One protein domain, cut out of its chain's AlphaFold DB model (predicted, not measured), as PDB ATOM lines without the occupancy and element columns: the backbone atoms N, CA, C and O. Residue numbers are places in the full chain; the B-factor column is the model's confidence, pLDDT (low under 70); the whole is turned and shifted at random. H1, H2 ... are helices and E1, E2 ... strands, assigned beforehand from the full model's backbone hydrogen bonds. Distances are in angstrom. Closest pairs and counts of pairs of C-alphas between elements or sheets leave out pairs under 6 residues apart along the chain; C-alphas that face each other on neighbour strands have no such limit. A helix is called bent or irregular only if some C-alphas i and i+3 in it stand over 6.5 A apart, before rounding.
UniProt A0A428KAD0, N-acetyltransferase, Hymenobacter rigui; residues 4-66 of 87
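AT A GLANCE: This is residues 4 to 66 of the 87 residues of the protein "N-acetyltransferase" of Hymenobacter rigui (UniProt A0A428KAD0). A long, narrow hairpin of strands E2 and E3, with the short strand E1 beside E2, makes a three-stranded sheet, and one helix, H1, packs slantwise on one face of it; the other face bears no named helix. The printed part has 63 residues, with three named strands and one named helix in the order E1, E2, E3, H1 along the chain. The sheet runs E1, E2, E3, is antiparallel throughout, and is a meander, each strand the antiparallel neighbour of the one before. The class is mixed, helices and strands, in two layers, a helix on one face of a sheet. The whole is loose, with a radius of gyration of the C-alphas of 13.8 A, and elongated, with spans of 44 by 24 by 16 A.

IN THESE COORDINATES: Begin with E2, the longest strand by residues, residues 14 to 24: find C-alpha 14 at (41.009, 30.695, 28.891), and from there the strand runs 30.5 A to C-alpha 24 at (46.400, 35.807, -0.646). E3, residues 32 to 40, covers 25.9 A. E1, residues 4 to 7, covers 9.4 A and begins with C-alpha 4 at (42.510, 37.419, 20.268). H1, residues 49 to 65, runs 22.3 A to C-alpha 65 at (38.462, 48.100, 10.426), and it is not bent.

HOW THE PARTS SIT: Look first at the hairpin of E2 and E3, antiparallel at 162 degrees between their directions. The C-alphas of Ser 18 and Tyr 38 face each other at 4.1 A; N 21 and O 35 are within hydrogen-bond range at 2.8 A, and so are N 35 and O 21 at 2.8 A. E2 is the inner strand, and E1 and E3 are edge strands. E1 and E2 form a second hairpin, antiparallel at 157 degrees, where you find N 6 and O 16 within hydrogen-bond range at 2.8 A. H1 is on the sheet at a height over the sheet of 7.5 A. It lies over E2 and only just not over E3, with 7 of its C-alphas falling on E2 and 2 on E3. On the local plane its line and that of E2 stand at 48 degrees, slantwise to the strands. The closest C-alphas of E2 and H1 are those of Gly 19 and Val 57, 5.9 A apart; those of E3 and H1 are Tyr 38 and Ala 50, 6.9 A apart. In H1 every O i to N i+4 pair is within hydrogen-bond range.

THE WHOLE: The two C-alphas farthest apart are those of Thr 11 and Asp 30, at 44.4 A. The printed part has no cut, and the links E1 to E2, E2 to E3 and E3 to H1 are short, with 6, 7 and 8 residues. The mean pLDDT of the printed part is 86.5; look to residues 65 to 66 for values under 70.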
ATOM      1  N   TRP A   4      42.869  36.971  18.933       89.06
ATOM      2  CA  TRP A   4      42.510  37.419  20.268       89.06
ATOM      3  C   TRP A   4      42.257  36.224  21.170       89.06
ATOM      4  O   TRP A   4      41.713  35.207  20.731       89.06
ATOM      5  N   ALA A   5      42.672  36.361  22.427       92.38
ATOM      6  CA  ALA A   5      42.320  35.417  23.468       92.38
ATOM      7  C   ALA A   5      40.813  35.508  23.727       92.38
ATOM      8  O   ALA A   5      40.266  36.600  23.883       92.38
ATOM      9  N   VAL A   6      40.154  34.357  23.773       93.31
ATOM     10  CA  VAL A   6      38.754  34.238  24.168       93.31
ATOM     11  C   VAL A   6      38.729  33.750  25.606       93.31
ATOM     12  O   VAL A   6      39.286  32.694  25.919       93.31
ATOM     13  N   LEU A   7      38.102  34.546  26.466       94.00
ATOM     14  CA  LEU A   7      37.902  34.242  27.875       94.00
ATOM     15  C   LEU A   7      36.418  34.003  28.126       94.00
ATOM     16  O   LEU A   7      35.577  34.737  27.602       94.00
ATOM     17  N   ASP A   8      36.103  33.000  28.937       91.62
ATOM     18  CA  ASP A   8      34.757  32.860  29.470       91.62
ATOM     19  C   ASP A   8      34.508  33.986  30.478       91.62
ATOM     20  O   ASP A   8      35.297  34.205  31.394       91.62
ATOM     21  N   ARG A   9      33.414  34.729  30.312       88.25
ATOM     22  CA  ARG A   9      33.118  35.874  31.178       88.25
ATOM     23  C   ARG A   9      32.641  35.468  32.576       88.25
ATOM     24  O   ARG A   9      32.818  36.242  33.511       88.25
ATOM     25  N   GLY A  10      31.994  34.314  32.708       91.56
ATOM     26  CA  GLY A  10      31.481  33.815  33.980       91.56
ATOM     27  C   GLY A  10      32.579  33.214  34.853       91.56
ATOM     28  O   GLY A  10      32.595  33.460  36.056       91.56
ATOM     29  N   THR A  11      33.503  32.457  34.257       92.00
ATOM     30  CA  THR A  11      34.569  31.755  34.990       92.00
ATOM     31  C   THR A  11      35.929  32.442  34.904       92.00
ATOM     32  O   THR A  11      36.783  32.206  35.751       92.00
ATOM     33  N   GLY A  12      36.150  33.293  33.900       92.56
ATOM     34  CA  GLY A  12      37.466  33.853  33.587       92.56
ATOM     35  C   GLY A  12      38.392  32.875  32.857       92.56
ATOM     36  O   GLY A  12      39.547  33.214  32.595       92.56
ATOM     37  N   ASP A  13      37.916  31.673  32.517       93.81
ATOM     38  CA  ASP A  13      38.755  30.636  31.926       93.81
ATOM     39  C   ASP A  13      39.243  31.012  30.533       93.81
ATOM     40  O   ASP A  13      38.507  31.541  29.698       93.81
ATOM     41  N   PHE A  14      40.478  30.614  30.238       93.38
ATOM     42  CA  PHE A  14      41.009  30.695  28.891       93.38
ATOM     43  C   PHE A  14      40.408  29.602  27.990       93.38
ATOM     44  O   PHE A  14      40.722  28.412  28.114       93.38
ATOM     45  N   VAL A  15      39.552  30.030  27.057       93.56
ATOM     46  CA  VAL A  15      38.795  29.166  26.138       93.56
ATOM     47  C   VAL A  15      39.611  28.830  24.890       93.56
ATOM     48  O   VAL A  15      39.533  27.710  24.374       93.56
ATOM     49  N   GLY A  16      40.410  29.787  24.411       92.50
ATOM     50  CA  GLY A  16      41.284  29.626  23.254       92.50
ATOM     51  C   GLY A  16      41.459  30.917  22.459       92.50
ATOM     52  O   GLY A  16      41.501  32.004  23.026       92.50
ATOM     53  N   TRP A  17      41.566  30.799  21.138       92.50
ATOM     54  CA  TRP A  17      41.890  31.905  20.237       92.50
ATOM     55  C   TRP A  17      40.851  32.059  19.130       92.50
ATOM     56  O   TRP A  17      40.375  31.062  18.591       92.50
ATOM     57  N   SER A  18      40.559  33.295  18.728       92.94
ATOM     58  CA  SER A  18      39.763  33.603  17.532       92.94
ATOM     59  C   SER A  18      40.269  34.877  16.862       92.94
ATOM     60  O   SER A  18      40.757  35.779  17.541       92.94
ATOM     61  N   GLY A  19      40.194  34.974  15.538       89.56
ATOM     62  CA  GLY A  19      40.608  36.187  14.835       89.56
ATOM     63  C   GLY A  19      40.545  36.089  13.318       89.56
ATOM     64  O   GLY A  19      40.179  35.056  12.758       89.56
ATOM     65  N   LEU A  20      40.935  37.186  12.668       87.00
ATOM     66  CA  LEU A  20      41.076  37.263  11.216       87.00
ATOM     67  C   LEU A  20      42.545  37.138  10.819       87.00
ATOM     68  O   LEU A  20      43.429  37.731  11.442       87.00
ATOM     69  N   LYS A  21      42.800  36.420   9.731       84.00
ATOM     70  CA  LYS A  21      44.094  36.352   9.062       84.00
ATOM     71  C   LYS A  21      43.942  36.887   7.645       84.00
ATOM     72  O   LYS A  21      43.056  36.458   6.923       84.00
ATOM     73  N   LEU A  22      44.809  37.810   7.245       83.69
ATOM     74  CA  LEU A  22      44.878  38.231   5.849       83.69
ATOM     75  C   LEU A  22      45.671  37.177   5.069       83.69
ATOM     76  O   LEU A  22      46.789  36.841   5.469       83.69
ATOM     77  N   ILE A  23      45.087  36.644   4.001       82.25
ATOM     78  CA  ILE A  23      45.705  35.633   3.140       82.25
ATOM     79  C   ILE A  23      45.603  36.052   1.665       82.25
ATOM     80  O   ILE A  23      44.676  36.784   1.307       82.25
ATOM     81  N   PRO A  24      46.529  35.608   0.794       83.94
ATOM     82  CA  PRO A  24      46.400  35.807  -0.646       83.94
ATOM     83  C   PRO A  24      45.097  35.209  -1.178       83.94
ATOM     84  O   PRO A  24      44.678  34.125  -0.761       83.94
ATOM     85  N   ASN A  25      44.452  35.900  -2.111       82.50
ATOM     86  CA  ASN A  25      43.262  35.387  -2.765       82.50
ATOM     87  C   ASN A  25      43.656  34.433  -3.895       82.50
ATOM     88  O   ASN A  25      44.187  34.842  -4.924       82.50
ATOM     89  N   LEU A  26      43.319  33.155  -3.738       77.75
ATOM     90  CA  LEU A  26      43.664  32.109  -4.708       77.75
ATOM     91  C   LEU A  26      43.036  32.302  -6.101       77.75
ATOM     92  O   LEU A  26      43.495  31.693  -7.059       77.75
ATOM     93  N   PHE A  27      41.988  33.122  -6.218       77.62
ATOM     94  CA  PHE A  27      41.245  33.329  -7.468       77.62
ATOM     95  C   PHE A  27      41.534  34.689  -8.113       77.62
ATOM     96  O   PHE A  27      41.158  34.917  -9.257       77.62
ATOM     97  N   GLN A  28      42.181  35.593  -7.377       82.06
ATOM     98  CA  GLN A  28      42.615  36.906  -7.846       82.06
ATOM     99  C   GLN A  28      43.987  37.172  -7.212       82.06
ATOM    100  O   GLN A  28      44.037  37.752  -6.125       82.06
ATOM    101  N   PRO A  29      45.078  36.702  -7.844       79.50
ATOM    102  CA  PRO A  29      46.419  36.639  -7.252       79.50
ATOM    103  C   PRO A  29      46.948  37.965  -6.691       79.50
ATOM    104  O   PRO A  29      47.727  37.956  -5.742       79.50
ATOM    105  N   ASP A  30      46.472  39.091  -7.224       85.94
ATOM    106  CA  ASP A  30      46.870  40.444  -6.817       85.94
ATOM    107  C   ASP A  30      46.025  41.016  -5.665       85.94
ATOM    108  O   ASP A  30      46.153  42.182  -5.297       85.94
ATOM    109  N   THR A  31      45.134  40.209  -5.084       82.88
ATOM    110  CA  THR A  31      44.228  40.627  -4.006       82.88
ATOM    111  C   THR A  31      44.402  39.764  -2.761       82.88
ATOM    112  O   THR A  31      44.898  38.636  -2.803       82.88
ATOM    113  N   THR A  32      43.952  40.283  -1.623       80.69
ATOM    114  CA  THR A  32      43.961  39.573  -0.340       80.69
ATOM    115  C   THR A  32      42.555  39.428   0.216       80.69
ATOM    116  O   THR A  32      41.727  40.321   0.049       80.69
ATOM    117  N   VAL A  33      42.300  38.335   0.931       82.25
ATOM    118  CA  VAL A  33      41.039  38.084   1.639       82.25
ATOM    119  C   VAL A  33      41.285  37.857   3.125       82.25
ATOM    120  O   VAL A  33      42.368  37.438   3.537       82.25
ATOM    121  N   TYR A  34      40.267  38.128   3.938       83.19
ATOM    122  CA  TYR A  34      40.286  37.822   5.364       83.19
ATOM    123  C   TYR A  34      39.719  36.425   5.616       83.19
ATOM    124  O   TYR A  34      38.567  36.138   5.301       83.19
ATOM    125  N   GLU A  35      40.524  35.569   6.229       83.75
ATOM    126  CA  GLU A  35      40.136  34.256   6.728       83.75
ATOM    127  C   GLU A  35      39.798  34.355   8.218       83.75
ATOM    128  O   GLU A  35      40.615  34.808   9.022       83.75
ATOM    129  N   LEU A  36      38.593  33.929   8.591       86.69
ATOM    130  CA  LEU A  36      38.202  33.761   9.986       86.69
ATOM    131  C   LEU A  36      38.684  32.399  10.486       86.69
ATOM    132  O   LEU A  36      38.365  31.371   9.895       86.69
ATOM    133  N   GLY A  37      39.386  32.389  11.616       87.50
ATOM    134  CA  GLY A  37      39.827  31.156  12.255       87.50
ATOM    135  C   GLY A  37      39.683  31.206  13.768       87.50
ATOM    136  O   GLY A  37      39.838  32.259  14.390       87.50
ATOM    137  N   TYR A  38      39.435  30.042  14.360       89.00
ATOM    138  CA  TYR A  38      39.403  29.860  15.804       89.00
ATOM    139  C   TYR A  38      40.014  28.525  16.224       89.00
ATOM    140  O   TYR A  38      40.076  27.567  15.456       89.00
ATOM    141  N   HIS A  39      40.466  28.470  17.471       90.44
ATOM    142  CA  HIS A  39      41.006  27.275  18.096       90.44
ATOM    143  C   HIS A  39      40.611  27.266  19.570       90.44
ATOM    144  O   HIS A  39      41.088  28.105  20.334       90.44
ATOM    145  N   PHE A  40      39.753  26.326  19.968       91.31
ATOM    146  CA  PHE A  40      39.266  26.202  21.345       91.31
ATOM    147  C   PHE A  40      39.570  24.827  21.909       91.31
ATOM    148  O   PHE A  40      39.475  23.826  21.192       91.31
ATOM    149  N   PHE A  41      39.866  24.764  23.207       90.31
ATOM    150  CA  PHE A  41      40.065  23.480  23.872       90.31
ATOM    151  C   PHE A  41      38.778  22.660  23.863       90.31
ATOM    152  O   PHE A  41      37.690  23.185  24.101       90.31
ATOM    153  N   GLN A  42      38.920  21.349  23.669       90.25
ATOM    154  CA  GLN A  42      37.798  20.415  23.563       90.25
ATOM    155  C   GLN A  42      36.832  20.476  24.756       90.25
ATOM    156  O   GLN A  42      35.622  20.393  24.577       90.25
ATOM    157  N   ARG A  43      37.345  20.726  25.971       90.56
ATOM    158  CA  ARG A  43      36.534  20.902  27.193       90.56
ATOM    159  C   ARG A  43      35.512  22.052  27.121       90.56
ATOM    160  O   ARG A  43      34.571  22.081  27.908       90.56
ATOM    161  N   HIS A  44      35.705  22.999  26.204       89.38
ATOM    162  CA  HIS A  44      34.833  24.156  25.992       89.38
ATOM    163  C   HIS A  44      33.923  24.003  24.759       89.38
ATOM    164  O   HIS A  44      33.176  24.925  24.427       89.38
ATOM    165  N   TRP A  45      33.969  22.867  24.056       90.31
ATOM    166  CA  TRP A  45      33.110  22.625  22.895       90.31
ATOM    167  C   TRP A  45      31.642  22.442  23.304       90.31
ATOM    168  O   TRP A  45      31.328  22.175  24.461       90.31
ATOM    169  N   GLY A  46      30.725  22.626  22.349       91.44
ATOM    170  CA  GLY A  46      29.279  22.502  22.589       91.44
ATOM    171  C   GLY A  46      28.644  23.668  23.359       91.44
ATOM    172  O   GLY A  46      27.453  23.627  23.634       91.44
ATOM    173  N   ARG A  47      29.412  24.720  23.683       89.31
ATOM    174  CA  ARG A  47      28.955  25.881  24.473       89.31
ATOM    175  C   ARG A  47      28.717  27.159  23.661       89.31
ATOM    176  O   ARG A  47      28.439  28.203  24.228       89.31
ATOM    177  N   GLY A  48      28.863  27.104  22.336       91.31
ATOM    178  CA  GLY A  48      28.595  28.245  21.450       91.31
ATOM    179  C   GLY A  48      29.720  29.282  21.308       91.31
ATOM    180  O   GLY A  48      29.596  30.161  20.456       91.31
ATOM    181  N   TYR A  49      30.844  29.157  22.033       90.81
ATOM    182  CA  TYR A  49      31.947  30.137  21.972       90.81
ATOM    183  C   TYR A  49      32.482  30.381  20.559       90.81
ATOM    184  O   TYR A  49      32.868  31.499  20.237       90.81
ATOM    185  N   ALA A  50      32.496  29.359  19.697       87.69
ATOM    186  CA  ALA A  50      32.960  29.526  18.323       87.69
ATOM    187  C   ALA A  50      32.093  30.486  17.520       87.69
ATOM    188  O   ALA A  50      32.617  31.392  16.875       87.69
ATOM    189  N   THR A  51      30.776  30.333  17.615       89.88
ATOM    190  CA  THR A  51      29.814  31.204  16.943       89.88
ATOM    191  C   THR A  51      29.894  32.627  17.488       89.88
ATOM    192  O   THR A  51      29.954  33.587  16.721       89.88
ATOM    193  N   GLU A  52      29.955  32.782  18.810       91.31
ATOM    194  CA  GLU A  52      30.033  34.099  19.445       91.31
ATOM    195  C   GLU A  52      31.341  34.830  19.106       91.31
ATOM    196  O   GLU A  52      31.329  36.005  18.717       91.31
ATOM    197  N   ALA A  53      32.471  34.126  19.188       90.50
ATOM    198  CA  ALA A  53      33.772  34.676  18.844       90.50
ATOM    199  C   ALA A  53      33.844  35.034  17.353       90.50
ATOM    200  O   ALA A  53      34.334  36.107  17.013       90.50
ATOM    201  N   ALA A  54      33.310  34.186  16.467       87.81
ATOM    202  CA  ALA A  54      33.200  34.464  15.037       87.81
ATOM    203  C   ALA A  54      32.411  35.749  14.766       87.81
ATOM    204  O   ALA A  54      32.900  36.645  14.078       87.81
ATOM    205  N   HIS A  55      31.220  35.881  15.351       88.44
ATOM    206  CA  HIS A  55      30.375  37.064  15.181       88.44
ATOM    207  C   HIS A  55      31.050  38.334  15.692       88.44
ATOM    208  O   HIS A  55      30.957  39.385  15.058       88.44
ATOM    209  N   THR A  56      31.738  38.247  16.829       88.62
ATOM    210  CA  THR A  56      32.445  39.385  17.421       88.62
ATOM    211  C   THR A  56      33.608  39.828  16.542       88.62
ATOM    212  O   THR A  56      33.733  41.014  16.241       88.62
ATOM    213  N   VAL A  57      34.416  38.876  16.075       86.94
ATOM    214  CA  VAL A  57      35.557  39.130  15.190       86.94
ATOM    215  C   VAL A  57      35.099  39.717  13.854       86.94
ATOM    216  O   VAL A  57      35.654  40.723  13.414       86.94
ATOM    217  N   LEU A  58      34.052  39.157  13.242       84.62
ATOM    218  CA  LEU A  58      33.469  39.690  12.009       84.62
ATOM    219  C   LEU A  58      32.939  41.106  12.226       84.62
ATOM    220  O   LEU A  58      33.319  42.020  11.504       84.62
ATOM    221  N   ARG A  59      32.120  41.323  13.263       84.81
ATOM    222  CA  ARG A  59      31.574  42.647  13.591       84.81
ATOM    223  C   ARG A  59      32.678  43.674  13.800       84.81
ATOM    224  O   ARG A  59      32.529  44.803  13.345       84.81
ATOM    225  N   HIS A  60      33.757  43.301  14.480       82.62
ATOM    226  CA  HIS A  60      34.896  44.186  14.671       82.62
ATOM    227  C   HIS A  60      35.599  44.495  13.343       82.62
ATOM    228  O   HIS A  60      35.839  45.667  13.056       82.62
ATOM    229  N   GLY A  61      35.843  43.479  12.509       79.38
ATOM    230  CA  GLY A  61      36.411  43.642  11.168       79.38
ATOM    231  C   GLY A  61      35.586  44.577  10.278       79.38
ATOM    232  O   GLY A  61      36.134  45.502   9.690       79.38
ATOM    233  N   PHE A  62      34.264  44.403  10.255       74.81
ATOM    234  CA  PHE A  62      33.356  45.253   9.484       74.81
ATOM    235  C   PHE A  62      33.253  46.674  10.046       74.81
ATOM    236  O   PHE A  62      33.448  47.645   9.322       74.81
ATOM    237  N   LYS A  63      32.930  46.816  11.339       75.69
ATOM    238  CA  LYS A  63      32.582  48.121  11.925       75.69
ATOM    239  C   LYS A  63      33.785  48.978  12.288       75.69
ATOM    240  O   LYS A  63      33.669  50.195  12.281       75.69
ATOM    241  N   THR A  64      34.893  48.354  12.677       71.88
ATOM    242  CA  THR A  64      36.050  49.079  13.224       71.88
ATOM    243  C   THR A  64      37.159  49.204  12.194       71.88
ATOM    244  O   THR A  64      37.820  50.234  12.136       71.88
ATOM    245  N   LEU A  65      37.355  48.164  11.380       67.88
ATOM    246  CA  LEU A  65      38.462  48.100  10.426       67.88
ATOM    247  C   LEU A  65      38.017  48.353   8.975       67.88
ATOM    248  O   LEU A  65      38.867  48.465   8.099       67.88
ATOM    249  N   GLY A  66      36.706  48.480   8.726       63.16
ATOM    250  CA  GLY A  66      36.154  48.817   7.411       63.16
ATOM    251  C   GLY A  66      36.344  47.723   6.360       63.16
ATOM    252  O   GLY A  66      36.437  48.023   5.174       63.16
TER     253      GLY A  66